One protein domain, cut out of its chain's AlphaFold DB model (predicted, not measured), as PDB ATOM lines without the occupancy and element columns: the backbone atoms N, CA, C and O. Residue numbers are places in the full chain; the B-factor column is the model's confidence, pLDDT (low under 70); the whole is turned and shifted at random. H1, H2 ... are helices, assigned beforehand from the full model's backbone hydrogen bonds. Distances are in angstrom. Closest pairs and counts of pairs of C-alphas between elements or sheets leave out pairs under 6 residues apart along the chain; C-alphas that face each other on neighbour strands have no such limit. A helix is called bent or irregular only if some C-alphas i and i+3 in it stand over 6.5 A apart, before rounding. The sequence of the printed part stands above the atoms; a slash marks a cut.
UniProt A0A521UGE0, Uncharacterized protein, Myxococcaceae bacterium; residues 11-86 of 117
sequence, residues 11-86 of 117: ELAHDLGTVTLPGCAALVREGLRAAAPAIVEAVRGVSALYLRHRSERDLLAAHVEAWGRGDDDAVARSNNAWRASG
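Overview. This is residues 11 to 86 of the 117 residues of an uncharacterized protein of Myxococcaceae bacterium (UniProt A0A521UGE0). A helical hairpin, made by the arm H2b of the long bent helix H2 and by H3 folding back beside it, has H4 packed on the other side of H3 near that helix's last residues. The arm H2a runs away from this group to the far end of the model, where the short helix H1 touches no other helix. The printed part has 76 residues with four named helices, H1, H2, H3 and H4 along the chain, and no named strand; the class is all helix. The whole is loose, with a radius of gyration of the C-alphas of 15.9 A, and elongated, spanning 49 by 27 by 22 A.

Arrangement. H1, residues 11 to 18, is apart from H2a, H2b, H3 and H4. H2, residues 21 to 45, was assigned as one helix by its hydrogen bonds but is bent: C-alphas 34 and 37 are 7.2 A apart. Its arms H2a, residues 21 to 34, and H2b, residues 37 to 45, stand at a steep tilt of 49 degrees. H3, residues 51 to 69, forms a helical hairpin with H2b, opposite ways at a shallow tilt of 8 degrees; their closest C-alphas, of Val 40 and Ala 61, are 5.2 A apart. H2a and H3 touch only at their ends, through residues 32 to 34 and 67 to 69; their closest C-alphas, of Arg 33 and Gly 68, are 4.2 A apart. H3 is irregular, with C-alphas 52 and 55 8.2 A apart, and has a kink of 25 degrees near residue 58. H4, residues 72 to 84, forms a second helical hairpin with H3, opposite ways at a shallow tilt of 32 degrees, only just short of steep. H3 touches H4 with residues 63 to 67 alone, and their closest C-alphas, of Ala 66 and Val 75, are 6.0 A apart. H4 is apart from H2a and H2b. Each O i to N i+4 pair is within hydrogen-bond range in H1, H2a, H2b and H4, and 13 of 15 are in H3.

Along the chain. H1 begins at C-alpha 11, (196.435, 74.158, 68.661), and is 10.5 A long. H2a is 20.1 A long and H2b 11.7 A. H3 begins at C-alpha 51, (170.670, 92.739, 104.958), and is 27.4 A long. H4 is 18.2 A long and ends at C-alpha 84, (187.522, 76.946, 109.920).

Size, cuts and confidence. The two C-alphas farthest apart, of His 14 and Leu 51, are 48.7 A apart. The printed part has no cut, and its three links are tight. Residues 17 to 23 and 47 to 53 stand free. The mean pLDDT of the printed part is 70.3; residues 11 to 22, 24 to 25, 45 to 57 and 78 to 86 are under 70.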
ATOM      1  N   GLU A  11     195.965  72.788  68.418       59.56
ATOM      2  CA  GLU A  11     196.435  74.158  68.661       59.56
ATOM      3  C   GLU A  11     196.305  74.481  70.151       59.56
ATOM      4  O   GLU A  11     197.264  74.928  70.766       59.56
ATOM      5  N   LEU A  12     195.188  74.085  70.775       55.84
ATOM      6  CA  LEU A  12     194.999  74.194  72.221       55.84
ATOM      7  C   LEU A  12     196.053  73.389  73.003       55.84
ATOM      8  O   LEU A  12     196.587  73.866  73.998       55.84
ATOM      9  N   ALA A  13     196.382  72.172  72.559       58.16
ATOM     10  CA  ALA A  13     197.418  71.345  73.179       58.16
ATOM     11  C   ALA A  13     198.831  71.927  72.993       58.16
ATOM     12  O   ALA A  13     199.671  71.789  73.883       58.16
ATOM     13  N   HIS A  14     199.094  72.587  71.863       61.72
ATOM     14  CA  HIS A  14     200.343  73.301  71.613       61.72
ATOM     15  C   HIS A  14     200.461  74.556  72.490       61.72
ATOM     16  O   HIS A  14     201.486  74.758  73.141       61.72
ATOM     17  N   ASP A  15     199.396  75.346  72.592       56.94
ATOM     18  CA  ASP A  15     199.334  76.536  73.443       56.94
ATOM     19  C   ASP A  15     199.477  76.157  74.926       56.94
ATOM     20  O   ASP A  15     200.280  76.736  75.654       56.94
ATOM     21  N   LEU A  16     198.796  75.099  75.375       59.22
ATOM     22  CA  LEU A  16     198.949  74.568  76.735       59.22
ATOM     23  C   LEU A  16     200.329  73.938  76.982       59.22
ATOM     24  O   LEU A  16     200.797  73.924  78.118       59.22
ATOM     25  N   GLY A  17     200.985  73.418  75.941       58.75
ATOM     26  CA  GLY A  17     202.341  72.867  76.018       58.75
ATOM     27  C   GLY A  17     203.446  73.929  76.023       58.75
ATOM     28  O   GLY A  17     204.539  73.666  76.525       58.75
ATOM     29  N   THR A  18     203.177  75.123  75.487       62.25
ATOM     30  CA  THR A  18     204.122  76.256  75.439       62.25
ATOM     31  C   THR A  18     203.978  77.189  76.638       62.25
ATOM     32  O   THR A  18     204.963  77.797  77.069       62.25
ATOM     33  N   VAL A  19     202.788  77.269  77.238       57.78
ATOM     34  CA  VAL A  19     202.589  78.005  78.485       57.78
ATOM     35  C   VAL A  19     202.965  77.117  79.665       57.78
ATOM     36  O   VAL A  19     202.235  76.226  80.087       57.78
ATOM     37  N   THR A  20     204.133  77.383  80.246       67.56
ATOM     38  CA  THR A  20     204.508  76.755  81.517       67.56
ATOM     39  C   THR A  20     203.434  77.070  82.572       67.56
ATOM     40  O   THR A  20     202.930  78.193  82.628       67.56
ATOM     41  N   LEU A  21     203.071  76.108  83.431       63.28
ATOM     42  CA  LEU A  21     202.100  76.315  84.524       63.28
ATOM     43  C   LEU A  21     202.331  77.619  85.331       63.28
ATOM     44  O   LEU A  21     201.346  78.276  85.677       63.28
ATOM     45  N   PRO A  22     203.584  78.064  85.581       67.69
ATOM     46  CA  PRO A  22     203.865  79.384  86.148       67.69
ATOM     47  C   PRO A  22     203.354  80.572  85.317       67.69
ATOM     48  O   PRO A  22     202.842  81.531  85.890       67.69
ATOM     49  N   GLY A  23     203.454  80.516  83.987       71.50
ATOM     50  CA  GLY A  23     202.934  81.539  83.074       71.50
ATOM     51  C   GLY A  23     201.405  81.614  83.080       71.50
ATOM     52  O   GLY A  23     200.848  82.704  83.195       71.50
ATOM     53  N   CYS A  24     200.722  80.462  83.069       69.75
ATOM     54  CA  CYS A  24     199.265  80.396  83.254       69.75
ATOM     55  C   CYS A  24     198.848  81.004  84.598       69.75
ATOM     56  O   CYS A  24     197.930  81.819  84.661       69.75
ATOM     57  N   ALA A  25     199.541  80.634  85.678       68.06
ATOM     58  CA  ALA A  25     199.257  81.160  87.007       68.06
ATOM     59  C   ALA A  25     199.465  82.681  87.078       68.06
ATOM     60  O   ALA A  25     198.667  83.371  87.706       68.06
ATOM     61  N   ALA A  26     200.496  83.211  86.413       75.94
ATOM     62  CA  ALA A  26     200.740  84.648  86.336       75.94
ATOM     63  C   ALA A  26     199.624  85.384  85.575       75.94
ATOM     64  O   ALA A  26     199.107  86.376  86.083       75.94
ATOM     65  N   LEU A  27     199.196  84.870  84.416       78.50
ATOM     66  CA  LEU A  27     198.094  85.447  83.633       78.50
ATOM     67  C   LEU A  27     196.771  85.443  84.404       78.50
ATOM     68  O   LEU A  27     196.061  86.447  84.423       78.50
ATOM     69  N   VAL A  28     196.452  84.335  85.078       75.12
ATOM     70  CA  VAL A  28     195.243  84.224  85.908       75.12
ATOM     71  C   VAL A  28     195.287  85.211  87.072       75.12
ATOM     72  O   VAL A  28     194.294  85.887  87.331       75.12
ATOM     73  N   ARG A  29     196.432  85.340  87.756       77.25
ATOM     74  CA  ARG A  29     196.595  86.323  88.839       77.25
ATOM     75  C   ARG A  29     196.412  87.746  88.339       77.25
ATOM     76  O   ARG A  29     195.693  88.503  88.978       77.25
ATOM     77  N   GLU A  30     197.008  88.092  87.203       85.38
ATOM     78  CA  GLU A  30     196.896  89.435  86.633       85.38
ATOM     79  C   GLU A  30     195.458  89.752  86.199       85.38
ATOM     80  O   GLU A  30     194.927  90.812  86.531       85.38
ATOM     81  N   GLY A  31     194.776  88.804  85.549       81.81
ATOM     82  CA  GLY A  31     193.365  88.953  85.187       81.81
ATOM     83  C   GLY A  31     192.458  89.136  86.408       81.81
ATOM     84  O   GLY A  31     191.602  90.022  86.422       81.81
ATOM     85  N   LEU A  32     192.679  88.351  87.466       78.50
ATOM     86  CA  LEU A  32     191.936  88.483  88.723       78.50
ATOM     87  C   LEU A  32     192.245  89.805  89.435       78.50
ATOM     88  O   LEU A  32     191.339  90.423  89.995       78.50
ATOM     89  N   ARG A  33     193.490  90.282  89.352       87.56
ATOM     90  CA  ARG A  33     193.900  91.583  89.884       87.56
ATOM     91  C   ARG A  33     193.157  92.731  89.213       87.56
ATOM     92  O   ARG A  33     192.608  93.592  89.898       87.56
ATOM     93  N   ALA A  34     193.115  92.712  87.884       89.25
ATOM     94  CA  ALA A  34     192.442  93.723  87.082       89.25
ATOM     95  C   ALA A  34     190.918  93.721  87.296       89.25
ATOM     96  O   ALA A  34     190.297  94.781  87.303       89.25
ATOM     97  N   ALA A  35     190.315  92.546  87.507       85.38
ATOM     98  CA  ALA A  35     188.875  92.402  87.723       85.38
ATOM     99  C   ALA A  35     188.415  92.742  89.155       85.38
ATOM    100  O   ALA A  35     187.237  93.047  89.362       85.38
ATOM    101  N   ALA A  36     189.316  92.704  90.143       86.56
ATOM    102  CA  ALA A  36     188.978  92.862  91.560       86.56
ATOM    103  C   ALA A  36     188.138  94.118  91.887       86.56
ATOM    104  O   ALA A  36     187.157  93.970  92.619       86.56
ATOM    105  N   PRO A  37     188.418  95.327  91.349       88.38
ATOM    106  CA  PRO A  37     187.614  96.516  91.651       88.38
ATOM    107  C   PRO A  37     186.143  96.379  91.241       88.38
ATOM    108  O   PRO A  37     185.256  96.679  92.035       88.38
ATOM    109  N   ALA A  38     185.879  95.859  90.037       84.00
ATOM    110  CA  ALA A  38     184.520  95.667  89.529       84.00
ATOM    111  C   ALA A  38     183.761  94.589  90.318       84.00
ATOM    112  O   ALA A  38     182.567  94.722  90.576       84.00
ATOM    113  N   ILE A  39     184.458  93.533  90.751       79.31
ATOM    114  CA  ILE A  39     183.877  92.489  91.605       79.31
ATOM    115  C   ILE A  39     183.507  93.066  92.976       79.31
ATOM    116  O   ILE A  39     182.417  92.803  93.472       79.31
ATOM    117  N   VAL A  40     184.379  93.875  93.583       84.25
ATOM    118  CA  VAL A  40     184.110  94.534  94.873       84.25
ATOM    119  C   VAL A  40     182.923  95.486  94.763       84.25
ATOM    120  O   VAL A  40     182.057  95.485  95.640       84.25
ATOM    121  N   GLU A  41     182.857  96.266  93.686       84.06
ATOM    122  CA  GLU A  41     181.722  97.140  93.401       84.06
ATOM    123  C   GLU A  41     180.427  96.337  93.250       84.06
ATOM    124  O   GLU A  41     179.432  96.684  93.878       84.06
ATOM    125  N   ALA A  42     180.440  95.222  92.517       78.62
ATOM    126  CA  ALA A  42     179.275  94.350  92.391       78.62
ATOM    127  C   ALA A  42     178.860  93.744  93.745       78.62
ATOM    128  O   ALA A  42     177.687  93.800  94.114       78.62
ATOM    129  N   VAL A  43     179.810  93.226  94.530       73.62
ATOM    130  CA  VAL A  43     179.553  92.636  95.859       73.62
ATOM    131  C   VAL A  43     178.949  93.662  96.824       73.62
ATOM    132  O   VAL A  43     178.043  93.327  97.594       73.62
ATOM    133  N   ARG A  44     179.411  94.917  96.771       75.19
ATOM    134  CA  ARG A  44     178.906  96.015  97.613       75.19
ATOM    135  C   ARG A  44     177.641  96.679  97.057       75.19
ATOM    136  O   ARG A  44     176.843  97.193  97.837       75.19
ATOM    137  N   GLY A  45     177.465  96.677  95.738       67.19
ATOM    138  CA  GLY A  45     176.428  97.403  95.001       67.19
ATOM    139  C   GLY A  45     175.102  96.657  94.836       67.19
ATOM    140  O   GLY A  45     174.095  97.286  94.511       67.19
ATOM    141  N   VAL A  46     175.046  95.343  95.095       59.72
ATOM    142  CA  VAL A  46     173.776  94.596  95.100       59.72
ATOM    143  C   VAL A  46     172.891  95.076  96.264       59.72
ATOM    144  O   VAL A  46     173.119  94.779  97.442       59.72
ATOM    145  N   SER A  47     171.874  95.857  95.889       49.38
ATOM    146  CA  SER A  47     170.910  96.555  96.745       49.38
ATOM    147  C   SER A  47     170.217  95.638  97.762       49.38
ATOM    148  O   SER A  47     169.591  94.654  97.386       49.38
ATOM    149  N   ALA A  48     170.336  96.009  99.044       40.50
ATOM    150  CA  ALA A  48     169.409  95.878 100.185       40.50
ATOM    151  C   ALA A  48     168.614  94.579 100.489       40.50
ATOM    152  O   ALA A  48     168.202  94.420 101.635       40.50
ATOM    153  N   LEU A  49     168.425  93.619  99.582       42.09
ATOM    154  CA  LEU A  49     167.660  92.384  99.844       42.09
ATOM    155  C   LEU A  49     168.424  91.350 100.699       42.09
ATOM    156  O   LEU A  49     167.826  90.417 101.217       42.09
ATOM    157  N   TYR A  50     169.725  91.554 100.929       45.53
ATOM    158  CA  TYR A  50     170.608  90.655 101.692       45.53
ATOM    159  C   TYR A  50     171.091  91.248 103.029       45.53
ATOM    160  O   TYR A  50     172.215  90.992 103.470       45.53
ATOM    161  N   LEU A  51     170.284  92.087 103.692       40.16
ATOM    162  CA  LEU A  51     170.670  92.739 104.958       40.16
ATOM    163  C   LEU A  51     171.093  91.753 106.072       40.16
ATOM    164  O   LEU A  51     171.874  92.151 106.932       40.16
ATOM    165  N   ARG A  52     170.679  90.476 106.022       48.31
ATOM    166  CA  ARG A  52     171.089  89.435 106.989       48.31
ATOM    167  C   ARG A  52     172.533  88.925 106.832       48.31
ATOM    168  O   ARG A  52     173.073  88.418 107.801       48.31
ATOM    169  N   HIS A  53     173.185  89.153 105.686       57.78
ATOM    170  CA  HIS A  53     174.539  88.647 105.376       57.78
ATOM    171  C   HIS A  53     175.533  89.775 105.040       57.78
ATOM    172  O   HIS A  53     176.454  89.627 104.236       57.78
ATOM    173  N   ARG A  54     175.328  90.977 105.599       59.69
ATOM    174  CA  ARG A  54     176.213  92.132 105.353       59.69
ATOM    175  C   ARG A  54     177.670  91.840 105.740       59.69
ATOM    176  O   ARG A  54     178.559  92.152 104.959       59.69
ATOM    177  N   SER A  55     177.891  91.190 106.881       64.88
ATOM    178  CA  SER A  55     179.219  90.781 107.354       64.88
ATOM    179  C   SER A  55     179.926  89.838 106.376       64.88
ATOM    180  O   SER A  55     181.097  90.037 106.081       64.88
ATOM    181  N   GLU A  56     179.224  88.854 105.820       67.06
ATOM    182  CA  GLU A  56     179.782  87.901 104.848       67.06
ATOM    183  C   GLU A  56     180.156  88.571 103.521       67.06
ATOM    184  O   GLU A  56     181.197  88.267 102.940       67.06
ATOM    185  N   ARG A  57     179.350  89.536 103.059       69.12
ATOM    186  CA  ARG A  57     179.672  90.338 101.867       69.12
ATOM    187  C   ARG A  57     180.880  91.233 102.085       69.12
ATOM    188  O   ARG A  57     181.731  91.315 101.205       69.12
ATOM    189  N   ASP A  58     180.976  91.870 103.247       73.00
ATOM    190  CA  ASP A  58     182.134  92.691 103.596       73.00
ATOM    191  C   ASP A  58     183.405  91.829 103.700       73.00
ATOM    192  O   ASP A  58     184.466  92.239 103.227       73.00
ATOM    193  N   LEU A  59     183.292  90.599 104.219       73.31
ATOM    194  CA  LEU A  59     184.382  89.616 104.243       73.31
ATOM    195  C   LEU A  59     184.781  89.143 102.837       73.31
ATOM    196  O   LEU A  59     185.976  89.045 102.547       73.31
ATOM    197  N   LEU A  60     183.817  88.886 101.949       75.00
ATOM    198  CA  LEU A  60     184.084  88.529 100.552       75.00
ATOM    199  C   LEU A  60     184.734  89.693  99.791       75.00
ATOM    200  O   LEU A  60     185.724  89.491  99.093       75.00
ATOM    201  N   ALA A  61     184.228  90.916  99.962       78.19
ATOM    202  CA  ALA A  61     184.815  92.111  99.366       78.19
ATOM    203  C   ALA A  61     186.254  92.318  99.857       78.19
ATOM    204  O   ALA A  61     187.153  92.499  99.041       78.19
ATOM    205  N   ALA A  62     186.502  92.205 101.165       79.25
ATOM    206  CA  ALA A  62     187.846  92.305 101.733       79.25
ATOM    207  C   ALA A  62     188.792  91.206 101.208       79.25
ATOM    208  O   ALA A  62     189.973  91.469 100.971       79.25
ATOM    209  N   HIS A  63     188.280  89.990 100.984       82.00
ATOM    210  CA  HIS A  63     189.036  88.895 100.372       82.00
ATOM    211  C   HIS A  63     189.443  89.215  98.926       82.00
ATOM    212  O   HIS A  63     190.607  89.056  98.555       82.00
ATOM    213  N   VAL A  64     188.503  89.707  98.115       82.56
ATOM    214  CA  VAL A  64     188.755  90.092  96.717       82.56
ATOM    215  C   VAL A  64     189.685  91.306  96.633       82.56
ATOM    216  O   VAL A  64     190.569  91.350  95.782       82.56
ATOM    217  N   GLU A  65     189.558  92.269  97.544       86.56
ATOM    218  CA  GLU A  65     190.477  93.405  97.649       86.56
ATOM    219  C   GLU A  65     191.911  92.965  97.993       86.56
ATOM    220  O   GLU A  65     192.869  93.512  97.443       86.56
ATOM    221  N   ALA A  66     192.082  91.975  98.878       83.50
ATOM    222  CA  ALA A  66     193.394  91.397  99.177       83.50
ATOM    223  C   ALA A  66     194.006  90.719  97.941       83.50
ATOM    224  O   ALA A  66     195.175  90.955  97.628       83.50
ATOM    225  N   TRP A  67     193.193  89.985  97.177       83.38
ATOM    226  CA  TRP A  67     193.566  89.438  95.868       83.38
ATOM    227  C   TRP A  67     193.998  90.527  94.877       83.38
ATOM    228  O   TRP A  67     195.068  90.432  94.280       83.38
ATOM    229  N   GLY A  68     193.214  91.601  94.745       86.88
ATOM    230  CA  GLY A  68     193.516  92.739  93.869       86.88
ATOM    231  C   GLY A  68     194.815  93.466  94.231       86.88
ATOM    232  O   GLY A  68     195.507  94.009  93.368       86.88
ATOM    233  N   ARG A  69     195.213  93.442  95.504       89.25
ATOM    234  CA  ARG A  69     196.510  93.977  95.940       89.25
ATOM    235  C   ARG A  69     197.661  92.987  95.755       89.25
ATOM    236  O   ARG A  69     198.808  93.427  95.705       89.25
ATOM    237  N   GLY A  70     197.383  91.699  95.562       83.50
ATOM    238  CA  GLY A  70     198.393  90.637  95.594       83.50
ATOM    239  C   GLY A  70     198.907  90.363  97.012       83.50
ATOM    240  O   GLY A  70     200.073  90.030  97.188       83.50
ATOM    241  N   ASP A  71     198.063  90.573  98.025       83.25
ATOM    242  CA  ASP A  71     198.362  90.273  99.428       83.25
ATOM    243  C   ASP A  71     198.059  88.791  99.709       83.25
ATOM    244  O   ASP A  71     197.021  88.432 100.275       83.25
ATOM    245  N   ASP A  72     198.962  87.924  99.249       80.94
ATOM    246  CA  ASP A  72     198.817  86.466  99.329       80.94
ATOM    247  C   ASP A  72     198.656  85.973 100.781       80.94
ATOM    248  O   ASP A  72     197.914  85.022 101.043       80.94
ATOM    249  N   ASP A  73     199.277  86.658 101.746       80.75
ATOM    250  CA  ASP A  73     199.175  86.339 103.171       80.75
ATOM    251  C   ASP A  73     197.776  86.634 103.728       80.75
ATOM    252  O   ASP A  73     197.215  85.830 104.485       80.75
ATOM    253  N   ALA A  74     197.176  87.773 103.370       75.06
ATOM    254  CA  ALA A  74     195.799  88.078 103.751       75.06
ATOM    255  C   ALA A  74     194.798  87.120 103.094       75.06
ATOM    256  O   ALA A  74     193.861  86.666 103.759       75.06
ATOM    257  N   VAL A  75     195.025  86.752 101.831       75.25
ATOM    258  CA  VAL A  75     194.226  85.741 101.123       75.25
ATOM    259  C   VAL A  75     194.327  84.386 101.826       75.25
ATOM    260  O   VAL A  75     193.302  83.744 102.071       75.25
ATOM    261  N   ALA A  76     195.530  83.964 102.219       74.94
ATOM    262  CA  ALA A  76     195.746  82.714 102.942       74.94
ATOM    263  C   ALA A  76     195.061  82.710 104.321       74.94
ATOM    264  O   ALA A  76     194.359  81.749 104.652       74.94
ATOM    265  N   ARG A  77     195.196  83.791 105.105       72.69
ATOM    266  CA  ARG A  77     194.495  83.943 106.396       72.69
ATOM    267  C   ARG A  77     192.982  83.889 106.224       72.69
ATOM    268  O   ARG A  77     192.310  83.183 106.973       72.69
ATOM    269  N   SER A  78     192.458  84.588 105.221       66.12
ATOM    270  CA  SER A  78     191.033  84.584 104.911       66.12
ATOM    271  C   SER A  78     190.558  83.181 104.518       66.12
ATOM    272  O   SER A  78     189.624  82.673 105.127       66.12
ATOM    273  N   ASN A  79     191.248  82.492 103.604       66.06
ATOM    274  CA  ASN A  79     190.927  81.112 103.218       66.06
ATOM    275  C   ASN A  79     190.912  80.151 104.412       66.06
ATOM    276  O   ASN A  79     190.053  79.276 104.493       66.06
ATOM    277  N   ASN A  80     191.846  80.304 105.352       69.31
ATOM    278  CA  ASN A  80     191.869  79.494 106.567       69.31
ATOM    279  C   ASN A  80     190.687  79.809 107.492       69.31
ATOM    280  O   ASN A  80     190.098  78.877 108.031       69.31
ATOM    281  N   ALA A  81     190.293  81.078 107.622       62.44
ATOM    282  CA  ALA A  81     189.101  81.469 108.372       62.44
ATOM    283  C   ALA A  81     187.814  80.892 107.748       62.44
ATOM    284  O   ALA A  81     187.007  80.299 108.457       62.44
ATOM    285  N   TRP A  82     187.674  80.967 106.419       62.72
ATOM    286  CA  TRP A  82     186.552  80.377 105.674       62.72
ATOM    287  C   TRP A  82     186.495  78.843 105.773       62.72
ATOM    288  O   TRP A  82     185.416  78.255 105.768       62.72
ATOM    289  N   ARG A  83     187.652  78.172 105.859       60.75
ATOM    290  CA  ARG A  83     187.722  76.719 106.101       60.75
ATOM    291  C   ARG A  83     187.346  76.362 107.535       60.75
ATOM    292  O   ARG A  83     186.661  75.367 107.742       60.75
ATOM    293  N   ALA A  84     187.799  77.157 108.503       58.03
ATOM    294  CA  ALA A  84     187.522  76.946 109.920       58.03
ATOM    295  C   ALA A  84     186.048  77.201 110.278       58.03
ATOM    296  O   ALA A  84     185.548  76.572 111.205       58.03
ATOM    297  N   SER A  85     185.348  78.070 109.538       52.16
ATOM    298  CA  SER A  85     183.929  78.362 109.772       52.16
ATOM    299  C   SER A  85     182.965  77.286 109.255       52.16
ATOM    300  O   SER A  85     181.783  77.362 109.554       52.16
ATOM    301  N   GLY A  86     183.431  76.276 108.506       47.66
ATOM    302  CA  GLY A  86     182.630  75.118 108.068       47.66
ATOM    303  C   GLY A  86     181.549  75.401 107.009       47.66
ATOM    304  O   GLY A  86     181.332  74.571 106.127       47.66
TER     305      GLY A  86